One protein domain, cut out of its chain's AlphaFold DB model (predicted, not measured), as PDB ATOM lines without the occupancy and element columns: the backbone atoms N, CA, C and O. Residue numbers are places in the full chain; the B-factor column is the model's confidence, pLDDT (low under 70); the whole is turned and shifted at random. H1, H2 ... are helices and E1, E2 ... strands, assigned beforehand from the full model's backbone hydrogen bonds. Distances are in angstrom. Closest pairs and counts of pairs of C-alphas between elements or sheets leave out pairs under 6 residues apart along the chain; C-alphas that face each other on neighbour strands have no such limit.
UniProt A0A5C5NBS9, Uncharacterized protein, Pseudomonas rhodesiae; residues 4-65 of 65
ATOM      1  N   PRO A   4       9.156  -6.407  40.119       84.44
ATOM      2  CA  PRO A   4       8.552  -5.586  41.156       84.44
ATOM      3  C   PRO A   4       7.899  -6.447  42.244       84.44
ATOM      4  O   PRO A   4       7.327  -7.505  41.995       84.44
ATOM      5  N   CYS A   5       7.962  -5.963  43.480       85.81
ATOM      6  CA  CYS A   5       7.285  -6.558  44.617       85.81
ATOM      7  C   CYS A   5       5.763  -6.470  44.427       85.81
ATOM      8  O   CYS A   5       5.259  -5.370  44.207       85.81
ATOM      9  N   PRO A   6       4.999  -7.554  44.628       83.75
ATOM     10  CA  PRO A   6       3.544  -7.513  44.486       83.75
ATOM     11  C   PRO A   6       2.834  -6.632  45.520       83.75
ATOM     12  O   PRO A   6       1.701  -6.222  45.299       83.75
ATOM     13  N   HIS A   7       3.483  -6.324  46.645       85.19
ATOM     14  CA  HIS A   7       2.875  -5.532  47.713       85.19
ATOM     15  C   HIS A   7       3.174  -4.037  47.617       85.19
ATOM     16  O   HIS A   7       2.318  -3.220  47.931       85.19
ATOM     17  N   CYS A   8       4.398  -3.665  47.233       88.19
ATOM     18  CA  CYS A   8       4.825  -2.262  47.212       88.19
ATOM     19  C   CYS A   8       5.313  -1.781  45.849       88.19
ATOM     20  O   CYS A   8       5.791  -0.654  45.752       88.19
ATOM     21  N   GLN A   9       5.243  -2.636  44.823       84.06
ATOM     22  CA  GLN A   9       5.644  -2.379  43.434       84.06
ATOM     23  C   GLN A   9       7.102  -1.925  43.247       84.06
ATOM     24  O   GLN A   9       7.538  -1.660  42.131       84.06
ATOM     25  N   LYS A  10       7.901  -1.889  44.320       87.88
ATOM     26  CA  LYS A  10       9.336  -1.616  44.253       87.88
ATOM     27  C   LYS A  10      10.087  -2.834  43.751       87.88
ATOM     28  O   LYS A  10       9.745  -3.958  44.106       87.88
ATOM     29  N   ASN A  11      11.142  -2.598  42.980       85.81
ATOM     30  CA  ASN A  11      12.001  -3.667  42.493       85.81
ATOM     31  C   ASN A  11      12.568  -4.499  43.641       85.81
ATOM     32  O   ASN A  11      13.107  -3.961  44.606       85.81
ATOM     33  N   LEU A  12      12.453  -5.819  43.510       81.62
ATOM     34  CA  LEU A  12      12.993  -6.773  44.478       81.62
ATOM     35  C   LEU A  12      14.521  -6.854  44.422       81.62
ATOM     36  O   LEU A  12      15.145  -7.292  45.385       81.62
ATOM     37  N   GLY A  13      15.109  -6.356  43.332       85.06
ATOM     38  CA  GLY A  13      16.538  -6.408  43.083       85.06
ATOM     39  C   GLY A  13      16.934  -7.768  42.527       85.06
ATOM     40  O   GLY A  13      16.209  -8.344  41.718       85.06
ATOM     41  N   ASP A  14      18.096  -8.238  42.958       85.38
ATOM     42  CA  ASP A  14      18.685  -9.485  42.498       85.38
ATOM     43  C   ASP A  14      17.960 -10.710  43.080       85.38
ATOM     44  O   ASP A  14      17.807 -10.836  44.298       85.38
ATOM     45  N   LEU A  15      17.481 -11.588  42.194       85.81
ATOM     46  CA  LEU A  15      16.730 -12.802  42.543       85.81
ATOM     47  C   LEU A  15      17.514 -14.090  42.252       85.81
ATOM     48  O   LEU A  15      17.026 -15.176  42.568       85.81
ATOM     49  N   ASP A  16      18.731 -13.988  41.720       86.25
ATOM     50  CA  ASP A  16      19.622 -15.122  41.466       86.25
ATOM     51  C   ASP A  16      19.853 -16.021  42.693       86.25
ATOM     52  O   ASP A  16      19.742 -17.242  42.548       86.25
ATOM     53  N   PRO A  17      20.079 -15.508  43.924       86.00
ATOM     54  CA  PRO A  17      20.231 -16.380  45.088       86.00
ATOM     55  C   PRO A  17      18.958 -17.178  45.393       86.00
ATOM     56  O   PRO A  17      19.044 -18.326  45.829       86.00
ATOM     57  N   ILE A  18      17.781 -16.606  45.125       86.19
ATOM     58  CA  ILE A  18      16.491 -17.279  45.319       86.19
ATOM     59  C   ILE A  18      16.294 -18.363  44.268       86.19
ATOM     60  O   ILE A  18      15.917 -19.484  44.609       86.19
ATOM     61  N   MET A  19      16.589 -18.059  43.006       84.88
ATOM     62  CA  MET A  19      16.521 -19.035  41.920       84.88
ATOM     63  C   MET A  19      17.505 -20.186  42.144       84.88
ATOM     64  O   MET A  19      17.122 -21.341  41.992       84.88
ATOM     65  N   ASN A  20      18.723 -19.904  42.611       86.81
ATOM     66  CA  ASN A  20      19.713 -20.928  42.946       86.81
ATOM     67  C   ASN A  20      19.250 -21.818  44.117       86.81
ATOM     68  O   ASN A  20      19.305 -23.045  44.028       86.81
ATOM     69  N   GLN A  21      18.709 -21.233  45.193       86.50
ATOM     70  CA  GLN A  21      18.122 -22.014  46.292       86.50
ATOM     71  C   GLN A  21      16.942 -22.880  45.831       86.50
ATOM     72  O   GLN A  21      16.784 -24.020  46.274       86.50
ATOM     73  N   LEU A  22      16.110 -22.359  44.933       84.94
ATOM     74  CA  LEU A  22      15.014 -23.112  44.336       84.94
ATOM     75  C   LEU A  22      15.518 -24.235  43.416       84.94
ATOM     76  O   LEU A  22      14.978 -25.336  43.468       84.94
ATOM     77  N   ALA A  23      16.573 -23.992  42.632       82.56
ATOM     78  CA  ALA A  23      17.219 -24.986  41.774       82.56
ATOM     79  C   ALA A  23      17.772 -26.166  42.588       82.56
ATOM     80  O   ALA A  23      17.616 -27.328  42.207       82.56
ATOM     81  N   GLN A  24      18.371 -25.874  43.746       81.56
ATOM     82  CA  GLN A  24      18.870 -26.895  44.669       81.56
ATOM     83  C   GLN A  24      17.744 -27.741  45.277       81.56
ATOM     84  O   GLN A  24      17.943 -28.927  45.523       81.56
ATOM     85  N   ASN A  25      16.543 -27.174  45.435       73.62
ATOM     86  CA  ASN A  25      15.356 -27.876  45.937       73.62
ATOM     87  C   ASN A  25      14.625 -28.729  44.877       73.62
ATOM     88  O   ASN A  25      13.465 -29.079  45.087       73.62
ATOM     89  N   LYS A  26      15.287 -29.035  43.746       60.22
ATOM     90  CA  LYS A  26      14.926 -30.007  42.691       60.22
ATOM     91  C   LYS A  26      13.448 -30.449  42.691       60.22
ATOM     92  O   LYS A  26      13.068 -31.362  43.413       60.22
ATOM     93  N   LEU A  27      12.673 -29.847  41.779       56.66
ATOM     94  CA  LEU A  27      11.305 -30.189  41.328       56.66
ATOM     95  C   LEU A  27      10.105 -29.605  42.095       56.66
ATOM     96  O   LEU A  27       9.050 -29.463  41.480       56.66
ATOM     97  N   SER A  28      10.195 -29.238  43.377       62.25
ATOM     98  CA  SER A  28       9.018 -28.726  44.123       62.25
ATOM     99  C   SER A  28       9.391 -27.761  45.252       62.25
ATOM    100  O   SER A  28       8.878 -27.838  46.366       62.25
ATOM    101  N   GLY A  29      10.320 -26.847  44.970       72.56
ATOM    102  CA  GLY A  29      10.748 -25.835  45.929       72.56
ATOM    103  C   GLY A  29       9.736 -24.695  46.042       72.56
ATOM    104  O   GLY A  29       9.460 -24.011  45.055       72.56
ATOM    105  N   LYS A  30       9.230 -24.459  47.255       85.69
ATOM    106  CA  LYS A  30       8.653 -23.175  47.666       85.69
ATOM    107  C   LYS A  30       9.667 -22.478  48.565       85.69
ATOM    108  O   LYS A  30      10.062 -23.033  49.587       85.69
ATOM    109  N   LEU A  31      10.046 -21.259  48.206       87.81
ATOM    110  CA  LEU A  31      10.879 -20.396  49.032       87.81
ATOM    111  C   LEU A  31      10.071 -19.167  49.428       87.81
ATOM    112  O   LEU A  31       9.459 -18.519  48.582       87.81
ATOM    113  N   THR A  32      10.093 -18.816  50.705       88.06
ATOM    114  CA  THR A  32       9.521 -17.558  51.174       88.06
ATOM    115  C   THR A  32      10.656 -16.613  51.528       88.06
ATOM    116  O   THR A  32      11.566 -16.981  52.268       88.06
ATOM    117  N   PHE A  33      10.615 -15.399  50.992       86.88
ATOM    118  CA  PHE A  33      11.623 -14.380  51.255       86.88
ATOM    119  C   PHE A  33      10.971 -13.040  51.552       86.88
ATOM    120  O   PHE A  33       9.889 -12.722  51.062       86.88
ATOM    121  N   LYS A  34      11.657 -12.228  52.351       88.25
ATOM    122  CA  LYS A  34      11.121 -10.960  52.827       88.25
ATOM    123  C   LYS A  34      11.557  -9.818  51.924       88.25
ATOM    124  O   LYS A  34      12.750  -9.613  51.693       88.25
ATOM    125  N   CYS A  35      10.602  -9.030  51.448       87.00
ATOM    126  CA  CYS A  35      10.919  -7.821  50.703       87.00
ATOM    127  C   CYS A  35      11.624  -6.805  51.610       87.00
ATOM    128  O   CYS A  35      11.105  -6.436  52.663       87.00
ATOM    129  N   LYS A  36      12.766  -6.268  51.173       86.25
ATOM    130  CA  LYS A  36      13.509  -5.244  51.929       86.25
ATOM    131  C   LYS A  36      12.737  -3.929  52.094       86.25
ATOM    132  O   LYS A  36      12.991  -3.191  53.038       86.25
ATOM    133  N   HIS A  37      11.797  -3.637  51.194       88.62
ATOM    134  CA  HIS A  37      11.067  -2.370  51.188       88.62
ATOM    135  C   HIS A  37       9.802  -2.386  52.041       88.62
ATOM    136  O   HIS A  37       9.608  -1.488  52.852       88.62
ATOM    137  N   CYS A  38       8.933  -3.379  51.848       89.56
ATOM    138  CA  CYS A  38       7.665  -3.471  52.578       89.56
ATOM    139  C   CYS A  38       7.702  -4.458  53.744       89.56
ATOM    140  O   CYS A  38       6.728  -4.543  54.482       89.56
ATOM    141  N   LYS A  39       8.807  -5.196  53.921       86.56
ATOM    142  CA  LYS A  39       8.960  -6.231  54.953       86.56
ATOM    143  C   LYS A  39       7.867  -7.307  54.906       86.56
ATOM    144  O   LYS A  39       7.630  -7.966  55.912       86.56
ATOM    145  N   LEU A  40       7.222  -7.488  53.756       88.56
ATOM    146  CA  LEU A  40       6.240  -8.541  53.531       88.56
ATOM    147  C   LEU A  40       6.902  -9.754  52.896       88.56
ATOM    148  O   LEU A  40       7.885  -9.629  52.155       88.56
ATOM    149  N   ASP A  41       6.345 -10.912  53.215       88.94
ATOM    150  CA  ASP A  41       6.825 -12.199  52.749       88.94
ATOM    151  C   ASP A  41       6.276 -12.495  51.353       88.94
ATOM    152  O   ASP A  41       5.080 -12.381  51.089       88.94
ATOM    153  N   ILE A  42       7.172 -12.879  50.453       88.50
ATOM    154  CA  ILE A  42       6.878 -13.210  49.064       88.50
ATOM    155  C   ILE A  42       7.208 -14.676  48.866       88.50
ATOM    156  O   ILE A  42       8.282 -15.144  49.240       88.50
ATOM    157  N   ASN A  43       6.277 -15.398  48.256       88.88
ATOM    158  CA  ASN A  43       6.458 -16.802  47.935       88.88
ATOM    159  C   ASN A  43       6.985 -16.929  46.504       88.88
ATOM    160  O   ASN A  43       6.297 -16.539  45.560       88.88
ATOM    161  N   ALA A  44       8.184 -17.480  46.362       88.75
ATOM    162  CA  ALA A  44       8.764 -17.926  45.107       88.75
ATOM    163  C   ALA A  44       8.638 -19.445  44.973       88.75
ATOM    164  O   ALA A  44       8.706 -20.189  45.953       88.75
ATOM    165  N   PHE A  45       8.470 -19.896  43.744       88.31
ATOM    166  CA  PHE A  45       8.220 -21.280  43.395       88.31
ATOM    167  C   PHE A  45       9.078 -21.668  42.202       88.31
ATOM    168  O   PHE A  45       9.354 -20.841  41.328       88.31
ATOM    169  N   SER A  46       9.456 -22.940  42.154       87.50
ATOM    170  CA  SER A  46      10.039 -23.560  40.969       87.50
ATOM    171  C   SER A  46       9.087 -24.607  40.407       87.50
ATOM    172  O   SER A  46       8.574 -25.442  41.151       87.50
ATOM    173  N   ASN A  47       8.844 -24.559  39.100       82.50
ATOM    174  CA  ASN A  47       8.128 -25.594  38.360       82.50
ATOM    175  C   ASN A  47       8.904 -25.901  37.081       82.50
ATOM    176  O   ASN A  47       9.132 -24.983  36.302       82.50
ATOM    177  N   VAL A  48       9.324 -27.161  36.920       75.62
ATOM    178  CA  VAL A  48      10.028 -27.746  35.759       75.62
ATOM    179  C   VAL A  48      10.753 -26.705  34.892       75.62
ATOM    180  O   VAL A  48      10.284 -26.312  33.829       75.62
ATOM    181  N   GLY A  49      11.904 -26.237  35.378       76.75
ATOM    182  CA  GLY A  49      12.763 -25.315  34.631       76.75
ATOM    183  C   GLY A  49      12.321 -23.850  34.628       76.75
ATOM    184  O   GLY A  49      12.923 -23.049  33.930       76.75
ATOM    185  N   MET A  50      11.303 -23.461  35.398       86.00
ATOM    186  CA  MET A  50      10.870 -22.066  35.530       86.00
ATOM    187  C   MET A  50      10.705 -21.645  36.988       86.00
ATOM    188  O   MET A  50      10.315 -22.439  37.849       86.00
ATOM    189  N   TYR A  51      10.974 -20.369  37.256       87.88
ATOM    190  CA  TYR A  51      10.852 -19.737  38.564       87.88
ATOM    191  C   TYR A  51       9.812 -18.623  38.507       87.88
ATOM    192  O   TYR A  51       9.856 -17.761  37.628       87.88
ATOM    193  N   TYR A  52       8.886 -18.604  39.462       88.75
ATOM    194  CA  TYR A  52       7.846 -17.578  39.542       88.75
ATOM    195  C   TYR A  52       7.557 -17.176  40.984       88.75
ATOM    196  O   TYR A  52       7.724 -17.963  41.910       88.75
ATOM    197  N   ILE A  53       7.093 -15.946  41.177       88.81
ATOM    198  CA  ILE A  53       6.531 -15.483  42.448       88.81
ATOM    199  C   ILE A  53       5.010 -15.524  42.380       88.81
ATOM    200  O   ILE A  53       4.425 -15.166  41.358       88.81
ATOM    201  N   SER A  54       4.363 -15.949  43.461       86.12
ATOM    202  CA  SER A  54       2.904 -15.902  43.554       86.12
ATOM    203  C   SER A  54       2.452 -14.572  44.139       86.12
ATOM    204  O   SER A  54       2.973 -14.108  45.158       86.12
ATOM    205  N   THR A  55       1.490 -13.950  43.467       80.50
ATOM    206  CA  THR A  55       0.940 -12.635  43.792       80.50
ATOM    207  C   THR A  55      -0.591 -12.706  43.791       80.50
ATOM    208  O   THR A  55      -1.152 -13.616  43.177       80.50
ATOM    209  N   PRO A  56      -1.295 -11.745  44.413       77.19
ATOM    210  CA  PRO A  56      -2.761 -11.705  44.378       77.19
ATOM    211  C   PRO A  56      -3.343 -11.657  42.958       77.19
ATOM    212  O   PRO A  56      -4.449 -12.129  42.728       77.19
ATOM    213  N   THR A  57      -2.597 -11.102  42.001       75.94
ATOM    214  CA  THR A  57      -2.991 -10.981  40.591       75.94
ATOM    215  C   THR A  57      -2.557 -12.170  39.729       75.94
ATOM    216  O   THR A  57      -2.838 -12.184  38.536       75.94
ATOM    217  N   GLY A  58      -1.867 -13.159  40.302       82.56
ATOM    218  CA  GLY A  58      -1.378 -14.342  39.594       82.56
ATOM    219  C   GLY A  58       0.112 -14.608  39.806       82.56
ATOM    220  O   GLY A  58       0.754 -14.031  40.683       82.56
ATOM    221  N   ASN A  59       0.677 -15.497  38.993       86.31
ATOM    222  CA  ASN A  59       2.086 -15.871  39.081       86.31
ATOM    223  C   ASN A  59       2.928 -15.027  38.117       86.31
ATOM    224  O   ASN A  59       2.614 -14.940  36.932       86.31
ATOM    225  N   VAL A  60       4.006 -14.425  38.619       86.75
ATOM    226  CA  VAL A  60       4.934 -13.607  37.824       86.75
ATOM    227  C   VAL A  60       6.232 -14.375  37.633       86.75
ATOM    228  O   VAL A  60       6.873 -14.752  38.612       86.75
ATOM    229  N   MET A  61       6.625 -14.601  36.381       86.88
ATOM    230  CA  MET A  61       7.876 -15.285  36.049       86.88
ATOM    231  C   MET A  61       9.078 -14.414  36.411       86.88
ATOM    232  O   MET A  61       9.128 -13.239  36.050       86.88
ATOM    233  N   ILE A  62      10.039 -14.996  37.124       86.31
ATOM    234  CA  ILE A  62      11.265 -14.318  37.565       86.31
ATOM    235  C   ILE A  62      12.534 -14.918  36.960       86.31
ATOM    236  O   ILE A  62      13.584 -14.288  37.037       86.31
ATOM    237  N   GLY A  63      12.431 -16.086  36.326       81.25
ATOM    238  CA  GLY A  63      13.520 -16.689  35.568       81.25
ATOM    239  C   GLY A  63      13.169 -18.073  35.035       81.25
ATOM    240  O   GLY A  63      12.108 -18.622  35.341       81.25
ATOM    241  N   ALA A  64      14.087 -18.628  34.255       79.12
ATOM    242  CA  ALA A  64      14.074 -20.002  33.767       79.12
ATOM    243  C   ALA A  64      15.435 -20.654  34.070       79.12
ATOM    244  O   ALA A  64      16.429 -19.937  34.193       79.12
ATOM    245  N   ALA A  65      15.446 -21.972  34.262       69.31
ATOM    246  CA  ALA A  65      16.627 -22.791  34.540       69.31
ATOM    247  C   ALA A  65      17.247 -23.340  33.252       69.31
ATOM    248  O   ALA A  65      16.473 -23.629  32.311       69.31
TER     249      ALA A  65
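What this domain is: This is residues 4 to 65 of the 65 residues of an uncharacterized protein of Pseudomonas rhodesiae (UniProt A0A5C5NBS9). A strongly twisted sheet of four strands is a meander, each strand the antiparallel neighbour of the one before, with one short helix, H1, slantwise over it. The 62 printed residues include H1, E1, E2, E3, E4 along the chain; the sheet's order is E1 - E2 - E3 - E4, the class mixed. It is compact, with a radius of gyration of the C-alphas of 10.9 A and spans of 29 by 22 by 15 A.

How they stand to each other: Inner strands E2, residues 41 to 47, and E3, residues 50 to 55, form a hairpin; N 45 and O 52, 2.8 A apart, are within hydrogen-bond range. Edge strand E1, residues 30 to 34, forms a hairpin with E2, with N 31 and O 44 at 2.8 A. Edge strand E4, residues 58 to 64, forms one with E3, with N 53 and O 60 at 2.8 A. H1, residues 16 to 24, is on the sheet at a height of 7.8 A; its closest C-alphas to E2 are Leu 22 and Ser 46, 6.0 A. In H1 every O i to N i+4 pair is within range.

Where its parts are: H1 is 12.2 A long from C-alpha 16 at (19.622, -15.122, 41.466), E2 19.7 A and E4 17.5 A, ending at C-alpha 64 (14.074, -20.002, 33.767).

The domain as a whole: The printed part has no cut and no long link; pLDDT is under 70 at residues 26 to 28 and 65.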